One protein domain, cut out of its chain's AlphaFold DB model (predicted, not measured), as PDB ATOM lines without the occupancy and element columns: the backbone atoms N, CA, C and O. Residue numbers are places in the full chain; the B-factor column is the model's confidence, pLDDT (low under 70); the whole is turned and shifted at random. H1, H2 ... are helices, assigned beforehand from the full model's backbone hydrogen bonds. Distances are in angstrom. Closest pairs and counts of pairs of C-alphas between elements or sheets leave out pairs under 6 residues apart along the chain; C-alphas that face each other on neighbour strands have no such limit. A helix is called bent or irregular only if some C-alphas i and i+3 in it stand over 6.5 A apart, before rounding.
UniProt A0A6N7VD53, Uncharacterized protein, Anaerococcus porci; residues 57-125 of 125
ATOM      1  N   ILE A  57     -37.900 -28.725 -16.460       94.62
ATOM      2  CA  ILE A  57     -38.118 -30.128 -16.079       94.62
ATOM      3  C   ILE A  57     -38.369 -30.984 -17.325       94.62
ATOM      4  O   ILE A  57     -37.665 -31.965 -17.563       94.62
ATOM      5  N   LYS A  58     -39.306 -30.562 -18.184       93.62
ATOM      6  CA  LYS A  58     -39.612 -31.279 -19.430       93.62
ATOM      7  C   LYS A  58     -38.412 -31.356 -20.366       93.62
ATOM      8  O   LYS A  58     -38.223 -32.370 -21.036       93.62
ATOM      9  N   ALA A  59     -37.629 -30.287 -20.453       92.62
ATOM     10  CA  ALA A  59     -36.473 -30.245 -21.331       92.62
ATOM     11  C   ALA A  59     -35.347 -31.170 -20.841       92.62
ATOM     12  O   ALA A  59     -34.738 -31.876 -21.644       92.62
ATOM     13  N   TYR A  60     -35.110 -31.230 -19.531       94.38
ATOM     14  CA  TYR A  60     -34.117 -32.135 -18.954       94.38
ATOM     15  C   TYR A  60     -34.555 -33.594 -19.024       94.38
ATOM     16  O   TYR A  60     -33.738 -34.430 -19.397       94.38
ATOM     17  N   ASP A  61     -35.838 -33.904 -18.827       94.75
ATOM     18  CA  ASP A  61     -36.373 -35.246 -19.094       94.75
ATOM     19  C   ASP A  61     -36.151 -35.674 -20.555       94.75
ATOM     20  O   ASP A  61     -35.820 -36.819 -20.852       94.75
ATOM     21  N   GLN A  62     -36.274 -34.756 -21.517       91.38
ATOM     22  CA  GLN A  62     -35.983 -35.074 -22.921       91.38
ATOM     23  C   GLN A  62     -34.498 -35.349 -23.204       91.38
ATOM     24  O   GLN A  62     -34.181 -35.962 -24.232       91.38
ATOM     25  N   ILE A  63     -33.596 -34.873 -22.343       91.44
ATOM     26  CA  ILE A  63     -32.146 -35.071 -22.454       91.44
ATOM     27  C   ILE A  63     -31.710 -36.342 -21.717       91.44
ATOM     28  O   ILE A  63     -30.958 -37.143 -22.278       91.44
ATOM     29  N   LEU A  64     -32.166 -36.503 -20.474       92.38
ATOM     30  CA  LEU A  64     -31.742 -37.544 -19.539       92.38
ATOM     31  C   LEU A  64     -32.559 -38.833 -19.672       92.38
ATOM     32  O   LEU A  64     -32.048 -39.917 -19.399       92.38
ATOM     33  N   GLY A  65     -33.806 -38.727 -20.126       91.56
ATOM     34  CA  GLY A  65     -34.754 -39.830 -20.184       91.56
ATOM     35  C   GLY A  65     -36.075 -39.468 -19.512       91.56
ATOM     36  O   GLY A  65     -36.160 -38.583 -18.665       91.56
ATOM     37  N   LYS A  66     -37.138 -40.169 -19.912       90.88
ATOM     38  CA  LYS A  66     -38.479 -39.948 -19.367       90.88
ATOM     39  C   LYS A  66     -38.464 -40.094 -17.836       90.88
ATOM     40  O   LYS A  66     -38.032 -41.137 -17.360       90.88
ATOM     41  N   ASN A  67     -39.028 -39.107 -17.132       93.38
ATOM     42  CA  ASN A  67     -39.131 -39.024 -15.668       93.38
ATOM     43  C   ASN A  67     -37.783 -38.906 -14.924       93.38
ATOM     44  O   ASN A  67     -37.737 -39.111 -13.714       93.38
ATOM     45  N   ALA A  68     -36.690 -38.565 -15.608       95.56
ATOM     46  CA  ALA A  68     -35.383 -38.423 -14.970       95.56
ATOM     47  C   ALA A  68     -35.374 -37.355 -13.865       95.56
ATOM     48  O   ALA A  68     -34.699 -37.518 -12.854       95.56
ATOM     49  N   MET A  69     -36.127 -36.269 -14.040       96.31
ATOM     50  CA  MET A  69     -36.240 -35.211 -13.039       96.31
ATOM     51  C   MET A  69     -37.004 -35.652 -11.791       96.31
ATOM     52  O   MET A  69     -36.669 -35.183 -10.705       96.31
ATOM     53  N   ASP A  70     -37.973 -36.560 -11.925       96.31
ATOM     54  CA  ASP A  70     -38.647 -37.165 -10.772       96.31
ATOM     55  C   ASP A  70     -37.664 -38.065 -10.009       96.31
ATOM     56  O   ASP A  70     -37.545 -37.949  -8.794       96.31
ATOM     57  N   ASP A  71     -36.879 -38.884 -10.718       95.88
ATOM     58  CA  ASP A  71     -35.856 -39.735 -10.094       95.88
ATOM     59  C   ASP A  71     -34.781 -38.899  -9.377       95.88
ATOM     60  O   ASP A  71     -34.379 -39.221  -8.260       95.88
ATOM     61  N   ILE A  72     -34.333 -37.793  -9.986       95.44
ATOM     62  CA  ILE A  72     -33.396 -36.853  -9.351       95.44
ATOM     63  C   ILE A  72     -34.038 -36.233  -8.108       95.44
ATOM     64  O   ILE A  72     -33.419 -36.219  -7.046       95.44
ATOM     65  N   LYS A  73     -35.278 -35.746  -8.208       95.94
ATOM     66  CA  LYS A  73     -35.998 -35.161  -7.074       95.94
ATOM     67  C   LYS A  73     -36.074 -36.141  -5.901       95.94
ATOM     68  O   LYS A  73     -35.709 -35.786  -4.784       95.94
ATOM     69  N   GLU A  74     -36.512 -37.367  -6.151       96.25
ATOM     70  CA  GLU A  74     -36.715 -38.371  -5.106       96.25
ATOM     71  C   GLU A  74     -35.389 -38.853  -4.500       96.25
ATOM     72  O   GLU A  74     -35.249 -38.905  -3.279       96.25
ATOM     73  N   LEU A  75     -34.391 -39.176  -5.327       94.88
ATOM     74  CA  LEU A  75     -33.188 -39.885  -4.870       94.88
ATOM     75  C   LEU A  75     -32.043 -38.952  -4.445       94.88
ATOM     76  O   LEU A  75     -31.262 -39.298  -3.557       94.88
ATOM     77  N   VAL A  76     -31.943 -37.771  -5.060       93.38
ATOM     78  CA  VAL A  76     -30.867 -36.794  -4.809       93.38
ATOM     79  C   VAL A  76     -31.322 -35.720  -3.823       93.38
ATOM     80  O   VAL A  76     -30.548 -35.307  -2.964       93.38
ATOM     81  N   PHE A  77     -32.587 -35.298  -3.914       93.38
ATOM     82  CA  PHE A  77     -33.159 -34.235  -3.077       93.38
ATOM     83  C   PHE A  77     -34.185 -34.741  -2.052       93.38
ATOM     84  O   PHE A  77     -34.733 -33.948  -1.293       93.38
ATOM     85  N   GLY A  78     -34.437 -36.053  -1.984       91.50
ATOM     86  CA  GLY A  78     -35.256 -36.662  -0.931       91.50
ATOM     87  C   GLY A  78     -36.759 -36.462  -1.100       91.50
ATOM     88  O   GLY A  78     -37.500 -36.605  -0.129       91.50
ATOM     89  N   GLY A  79     -37.204 -36.113  -2.308       90.31
ATOM     90  CA  GLY A  79     -38.612 -35.873  -2.629       90.31
ATOM     91  C   GLY A  79     -39.083 -34.441  -2.351       90.31
ATOM     92  O   GLY A  79     -40.240 -34.117  -2.632       90.31
ATOM     93  N   ASP A  80     -38.208 -33.565  -1.850       90.94
ATOM     94  CA  ASP A  80     -38.530 -32.152  -1.646       90.94
ATOM     95  C   ASP A  80     -38.769 -31.437  -2.984       90.94
ATOM     96  O   ASP A  80     -38.159 -31.742  -4.014       90.94
ATOM     97  N   ASP A  81     -39.682 -30.465  -2.993       91.56
ATOM     98  CA  ASP A  81     -39.942 -29.664  -4.187       91.56
ATOM     99  C   ASP A  81     -38.703 -28.850  -4.569       91.56
ATOM    100  O   ASP A  81     -38.320 -27.902  -3.884       91.56
ATOM    101  N   LEU A  82     -38.122 -29.186  -5.722       93.00
ATOM    102  CA  LEU A  82     -36.969 -28.483  -6.277       93.00
ATOM    103  C   LEU A  82     -37.308 -27.010  -6.489       93.00
ATOM    104  O   LEU A  82     -38.315 -26.689  -7.124       93.00
ATOM    105  N   SER A  83     -36.473 -26.098  -6.004       94.50
ATOM    106  CA  SER A  83     -36.582 -24.675  -6.315       94.50
ATOM    107  C   SER A  83     -36.187 -24.402  -7.773       94.50
ATOM    108  O   SER A  83     -35.633 -25.254  -8.468       94.50
ATOM    109  N   LEU A  84     -36.477 -23.198  -8.281       92.69
ATOM    110  CA  LEU A  84     -35.992 -22.806  -9.609       92.69
ATOM    111  C   LEU A  84     -34.454 -22.794  -9.665       92.69
ATOM    112  O   LEU A  84     -33.885 -23.130 -10.698       92.69
ATOM    113  N   VAL A  85     -33.789 -22.452  -8.556       92.31
ATOM    114  CA  VAL A  85     -32.323 -22.457  -8.462       92.31
ATOM    115  C   VAL A  85     -31.781 -23.876  -8.621       92.31
ATOM    116  O   VAL A  85     -30.920 -24.085  -9.468       92.31
ATOM    117  N   ASP A  86     -32.360 -24.856  -7.919       94.56
ATOM    118  CA  ASP A  86     -31.935 -26.263  -8.013       94.56
ATOM    119  C   ASP A  86     -32.051 -26.785  -9.453       94.56
ATOM    120  O   ASP A  86     -31.151 -27.434  -9.984       94.56
ATOM    121  N   ILE A  87     -33.151 -26.441 -10.129       93.69
ATOM    122  CA  ILE A  87     -33.390 -26.837 -11.520       93.69
ATOM    123  C   ILE A  87     -32.387 -26.146 -12.467       93.69
ATOM    124  O   ILE A  87     -31.908 -26.761 -13.423       93.69
ATOM    125  N   ILE A  88     -32.022 -24.886 -12.222       91.69
ATOM    126  CA  ILE A  88     -30.987 -24.195 -13.007       91.69
ATOM    127  C   ILE A  88     -29.617 -24.854 -12.802       91.69
ATOM    128  O   ILE A  88     -28.919 -25.097 -13.788       91.69
ATOM    129  N   ASP A  89     -29.254 -25.194 -11.566       93.44
ATOM    130  CA  ASP A  89     -27.972 -25.829 -11.247       93.44
ATOM    131  C   ASP A  89     -27.827 -27.200 -11.926       93.44
ATOM    132  O   ASP A  89     -26.779 -27.497 -12.510       93.44
ATOM    133  N   ILE A  90     -28.904 -27.996 -11.968       93.88
ATOM    134  CA  ILE A  90     -28.960 -29.246 -12.749       93.88
ATOM    135  C   ILE A  90     -28.679 -28.968 -14.234       93.88
ATOM    136  O   ILE A  90     -27.880 -29.664 -14.864       93.88
ATOM    137  N   GLY A  91     -29.279 -27.917 -14.798       92.06
ATOM    138  CA  GLY A  91     -29.035 -27.497 -16.179       92.06
ATOM    139  C   GLY A  91     -27.590 -27.105 -16.464       92.06
ATOM    140  O   GLY A  91     -27.014 -27.520 -17.474       92.06
ATOM    141  N   VAL A  92     -26.985 -26.327 -15.563       91.25
ATOM    142  CA  VAL A  92     -25.577 -25.915 -15.657       91.25
ATOM    143  C   VAL A  92     -24.660 -27.135 -15.629       91.25
ATOM    144  O   VAL A  92     -23.729 -27.218 -16.434       91.25
ATOM    145  N   TYR A  93     -24.946 -28.109 -14.762       93.88
ATOM    146  CA  TYR A  93     -24.215 -29.372 -14.721       93.88
ATOM    147  C   TYR A  93     -24.323 -30.140 -16.049       93.88
ATOM    148  O   TYR A  93     -23.294 -30.511 -16.624       93.88
ATOM    149  N   ILE A  94     -25.536 -30.299 -16.594       92.25
ATOM    150  CA  ILE A  94     -25.769 -30.979 -17.880       92.25
ATOM    151  C   ILE A  94     -24.963 -30.314 -19.005       92.25
ATOM    152  O   ILE A  94     -24.232 -30.985 -19.740       92.25
ATOM    153  N   ALA A  95     -25.057 -28.988 -19.135       88.81
ATOM    154  CA  ALA A  95     -24.328 -28.238 -20.155       88.81
ATOM    155  C   ALA A  95     -22.802 -28.353 -19.977       88.81
ATOM    156  O   ALA A  95     -22.061 -28.489 -20.956       88.81
ATOM    157  N   GLY A  96     -22.329 -28.340 -18.728       88.12
ATOM    158  CA  GLY A  96     -20.924 -28.524 -18.380       88.12
ATOM    159  C   GLY A  96     -20.376 -29.877 -18.827       88.12
ATOM    160  O   GLY A  96     -19.318 -29.928 -19.459       88.12
ATOM    161  N   GLU A  97     -21.093 -30.970 -18.560       89.69
ATOM    162  CA  GLU A  97     -20.685 -32.304 -19.012       89.69
ATOM    163  C   GLU A  97     -20.658 -32.396 -20.540       89.69
ATOM    164  O   GLU A  97     -19.664 -32.845 -21.114       89.69
ATOM    165  N   VAL A  98     -21.676 -31.876 -21.230       86.38
ATOM    166  CA  VAL A  98     -21.707 -31.859 -22.703       86.38
ATOM    167  C   VAL A  98     -20.492 -31.118 -23.278       86.38
ATOM    168  O   VAL A  98     -19.811 -31.636 -24.167       86.38
ATOM    169  N   ASN A  99     -20.160 -29.945 -22.732       84.31
ATOM    170  CA  ASN A  99     -19.003 -29.162 -23.169       84.31
ATOM    171  C   ASN A  99     -17.673 -29.894 -22.937       84.31
ATOM    172  O   ASN A  99     -16.836 -29.930 -23.840       84.31
ATOM    173  N   LYS A 100     -17.495 -30.570 -21.793       85.75
ATOM    174  CA  LYS A 100     -16.298 -31.392 -21.535       85.75
ATOM    175  C   LYS A 100     -16.119 -32.486 -22.588       85.75
ATOM    176  O   LYS A 100     -14.992 -32.793 -22.979       85.75
ATOM    177  N   TYR A 101     -17.209 -33.109 -23.036       81.50
ATOM    178  CA  TYR A 101     -17.154 -34.123 -24.089       81.50
ATOM    179  C   TYR A 101     -16.833 -33.522 -25.464       81.50
ATOM    180  O   TYR A 101     -16.017 -34.099 -26.188       81.50
ATOM    181  N   ASN A 102     -17.384 -32.350 -25.794       75.19
ATOM    182  CA  ASN A 102     -17.030 -31.613 -27.013       75.19
ATOM    183  C   ASN A 102     -15.539 -31.247 -27.044       75.19
ATOM    184  O   ASN A 102     -14.857 -31.519 -28.035       75.19
ATOM    185  N   ASP A 103     -14.998 -30.728 -25.942       76.19
ATOM    186  CA  ASP A 103     -13.577 -30.386 -25.834       76.19
ATOM    187  C   ASP A 103     -12.679 -31.618 -25.964       76.19
ATOM    188  O   ASP A 103     -11.651 -31.578 -26.642       76.19
ATOM    189  N   LYS A 104     -13.070 -32.753 -25.368       73.19
ATOM    190  CA  LYS A 104     -12.346 -34.024 -25.534       73.19
ATOM    191  C   LYS A 104     -12.293 -34.456 -27.001       73.19
ATOM    192  O   LYS A 104     -11.243 -34.910 -27.451       73.19
ATOM    193  N   ILE A 105     -13.388 -34.315 -27.749       69.44
ATOM    194  CA  ILE A 105     -13.433 -34.664 -29.178       69.44
ATOM    195  C   ILE A 105     -12.554 -33.718 -29.997       69.44
ATOM    196  O   ILE A 105     -11.719 -34.190 -30.771       69.44
ATOM    197  N   ASN A 106     -12.680 -32.408 -29.785       68.25
ATOM    198  CA  ASN A 106     -11.878 -31.406 -30.485       68.25
ATOM    199  C   ASN A 106     -10.377 -31.596 -30.223       68.25
ATOM    200  O   ASN A 106      -9.576 -31.571 -31.157       68.25
ATOM    201  N   ASN A 107      -9.995 -31.884 -28.976       69.31
ATOM    202  CA  ASN A 107      -8.613 -32.193 -28.619       69.31
ATOM    203  C   ASN A 107      -8.113 -33.481 -29.290       69.31
ATOM    204  O   ASN A 107      -6.991 -33.511 -29.790       69.31
ATOM    205  N   LEU A 108      -8.931 -34.539 -29.353       63.59
ATOM    206  CA  LEU A 108      -8.562 -35.781 -30.041       63.59
ATOM    207  C   LEU A 108      -8.362 -35.571 -31.549       63.59
ATOM    208  O   LEU A 108      -7.405 -36.109 -32.104       63.59
ATOM    209  N   HIS A 109      -9.217 -34.781 -32.205       59.34
ATOM    210  CA  HIS A 109      -9.049 -34.430 -33.619       59.34
ATOM    211  C   HIS A 109      -7.793 -33.578 -33.843       59.34
ATOM    212  O   HIS A 109      -6.979 -33.919 -34.697       59.34
ATOM    213  N   GLY A 110      -7.555 -32.562 -33.008       60.81
ATOM    214  CA  GLY A 110      -6.344 -31.740 -33.092       60.81
ATOM    215  C   GLY A 110      -5.045 -32.532 -32.882       60.81
ATOM    216  O   GLY A 110      -4.034 -32.251 -33.528       60.81
ATOM    217  N   VAL A 111      -5.053 -33.551 -32.013       62.69
ATOM    218  CA  VAL A 111      -3.909 -34.466 -31.837       62.69
ATOM    219  C   VAL A 111      -3.723 -35.371 -33.059       62.69
ATOM    220  O   VAL A 111      -2.587 -35.585 -33.480       62.69
ATOM    221  N   LEU A 112      -4.805 -35.880 -33.656       57.72
ATOM    222  CA  LEU A 112      -4.736 -36.709 -34.864       57.72
ATOM    223  C   LEU A 112      -4.231 -35.926 -36.084       57.72
ATOM    224  O   LEU A 112      -3.416 -36.455 -36.838       57.72
ATOM    225  N   ASP A 113      -4.646 -34.671 -36.250       58.06
ATOM    226  CA  ASP A 113      -4.171 -33.806 -37.334       58.06
ATOM    227  C   ASP A 113      -2.677 -33.497 -37.193       58.06
ATOM    228  O   ASP A 113      -1.929 -33.584 -38.171       58.06
ATOM    229  N   LYS A 114      -2.207 -33.231 -35.965       60.25
ATOM    230  CA  LYS A 114      -0.768 -33.090 -35.683       60.25
ATOM    231  C   LYS A 114      -0.002 -34.375 -35.977       60.25
ATOM    232  O   LYS A 114       1.013 -34.328 -36.665       60.25
ATOM    233  N   TYR A 115      -0.510 -35.521 -35.525       59.16
ATOM    234  CA  TYR A 115       0.128 -36.816 -35.759       59.16
ATOM    235  C   TYR A 115       0.214 -37.162 -37.257       59.16
ATOM    236  O   TYR A 115       1.249 -37.624 -37.736       59.16
ATOM    237  N   ASN A 116      -0.845 -36.896 -38.027       57.78
ATOM    238  CA  ASN A 116      -0.848 -37.100 -39.476       57.78
ATOM    239  C   ASN A 116       0.088 -36.118 -40.202       57.78
ATOM    240  O   ASN A 116       0.792 -36.525 -41.127       57.78
ATOM    241  N   GLY A 117       0.160 -34.858 -39.758       59.25
ATOM    242  CA  GLY A 117       1.095 -33.863 -40.288       59.25
ATOM    243  C   GLY A 117       2.567 -34.216 -40.037       59.25
ATOM    244  O   GLY A 117       3.399 -34.098 -40.937       59.25
ATOM    245  N   GLU A 118       2.898 -34.723 -38.847       59.97
ATOM    246  CA  GLU A 118       4.254 -35.177 -38.507       59.97
ATOM    247  C   GLU A 118       4.673 -36.410 -39.320       59.97
ATOM    248  O   GLU A 118       5.811 -36.490 -39.793       59.97
ATOM    249  N   LYS A 119       3.746 -37.343 -39.572       55.09
ATOM    250  CA  LYS A 119       4.013 -38.546 -40.373       55.09
ATOM    251  C   LYS A 119       4.287 -38.231 -41.848       55.09
ATOM    252  O   LYS A 119       5.147 -38.874 -42.447       55.09
ATOM    253  N   MET A 120       3.616 -37.229 -42.427       51.66
ATOM    254  CA  MET A 120       3.901 -36.786 -43.801       51.66
ATOM    255  C   MET A 120       5.263 -36.089 -43.926       51.66
ATOM    256  O   MET A 120       5.958 -36.280 -44.923       51.66
ATOM    257  N   ASN A 121       5.688 -35.343 -42.902       55.31
ATOM    258  CA  ASN A 121       7.018 -34.726 -42.874       55.31
ATOM    259  C   ASN A 121       8.148 -35.753 -42.697       55.31
ATOM    260  O   ASN A 121       9.232 -35.563 -43.242       55.31
ATOM    261  N   ALA A 122       7.905 -36.845 -41.967       55.34
ATOM    262  CA  ALA A 122       8.882 -37.920 -41.784       55.34
ATOM    263  C   ALA A 122       9.066 -38.805 -43.032       55.34
ATOM    264  O   ALA A 122      10.118 -39.413 -43.187       55.34
ATOM    265  N   LEU A 123       8.063 -38.871 -43.915       52.59
ATOM    266  CA  LEU A 123       8.102 -39.628 -45.175       52.59
ATOM    267  C   LEU A 123       8.562 -38.792 -46.385       52.59
ATOM    268  O   LEU A 123       8.712 -39.338 -47.473       52.59
ATOM    269  N   SER A 124       8.765 -37.483 -46.202       51.50
ATOM    270  CA  SER A 124       9.218 -36.545 -47.246       51.50
ATOM    271  C   SER A 124      10.708 -36.175 -47.129       51.50
ATOM    272  O   SER A 124      11.151 -35.218 -47.763       51.50
ATOM    273  N   LYS A 125      11.474 -36.901 -46.303       46.22
ATOM    274  CA  LYS A 125      12.937 -36.812 -46.173       46.22
ATOM    275  C   LYS A 125      13.573 -38.123 -46.607       46.22
ATOM    276  O   LYS A 125      14.681 -38.047 -47.176       46.22
TER     277      LYS A 125
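Overview. This is residues 57 to 125 of the 125 residues of an uncharacterized protein of Anaerococcus porci (UniProt A0A6N7VD53). A small compact head with one very long helix sticking out of it as an arm: the head holds two short helices, H1 and H2, set about at right angles to each other, beside the first part of the long helix H3. Residues 95 to 125, of which 95 to 122 belong to H3, stick out free of the head, and this arm makes the length of the whole. The printed part has 69 residues with three named helices, in the order H1, H2, H3, and no named strand; the class is all helix. The whole is extended, with a radius of gyration of the C-alphas of 20.7 A and spans of 68 by 21 by 18 A.

Arrangement. H1, residues 57 to 64, and H2, residues 68 to 76, touch, with 5 pairs of C-alphas within 8 A. Their closest C-alphas are those of Asp 61 and Ala 68, 5.3 A apart. The lines of these two helices are about perpendicular, at 89 degrees. H3, residues 84 to 122, is close to H1 but not clearly touching it, with 2 pairs of C-alphas within 8 A; the closest are those of Ile 57 and Ile 87, 7.3 A apart. H1 and H3 run the same way at a shallow tilt of 31 degrees. H2 and H3 are near each other, with no pair of C-alphas within 8 A but 5 pairs within 10 A. In H1, H2 and H3 every O i to N i+4 pair is within hydrogen-bond range.

Along the chain. H1 begins at C-alpha 57, (-38.118, -30.128, -16.079), and measures 10.4 A from first to last C-alpha. A tight link of 3 residues leads to H2, which begins at C-alpha 68 and measures 11.2 A. A short link of 7 residues then leads to H3, which begins at C-alpha 84, (-35.992, -22.806, -9.609). H3 has 39 residues, is not bent, and measures 57.2 A to C-alpha 122, (8.882, -37.920, -41.784).

Size, cuts and confidence. The C-alphas farthest apart are those of Asp 80 and Lys 125, at 68.2 A. Without the stretch that stands free, the body has 38 residues and spans 22 by 18 by 14 A, with a radius of gyration of 9.1 A. The printed part has no cut and no long link, and it ends at residue 125, the last residue of the chain. The mean pLDDT of the printed part is 81.3; residues 105 to 125 are under 70, in the arm.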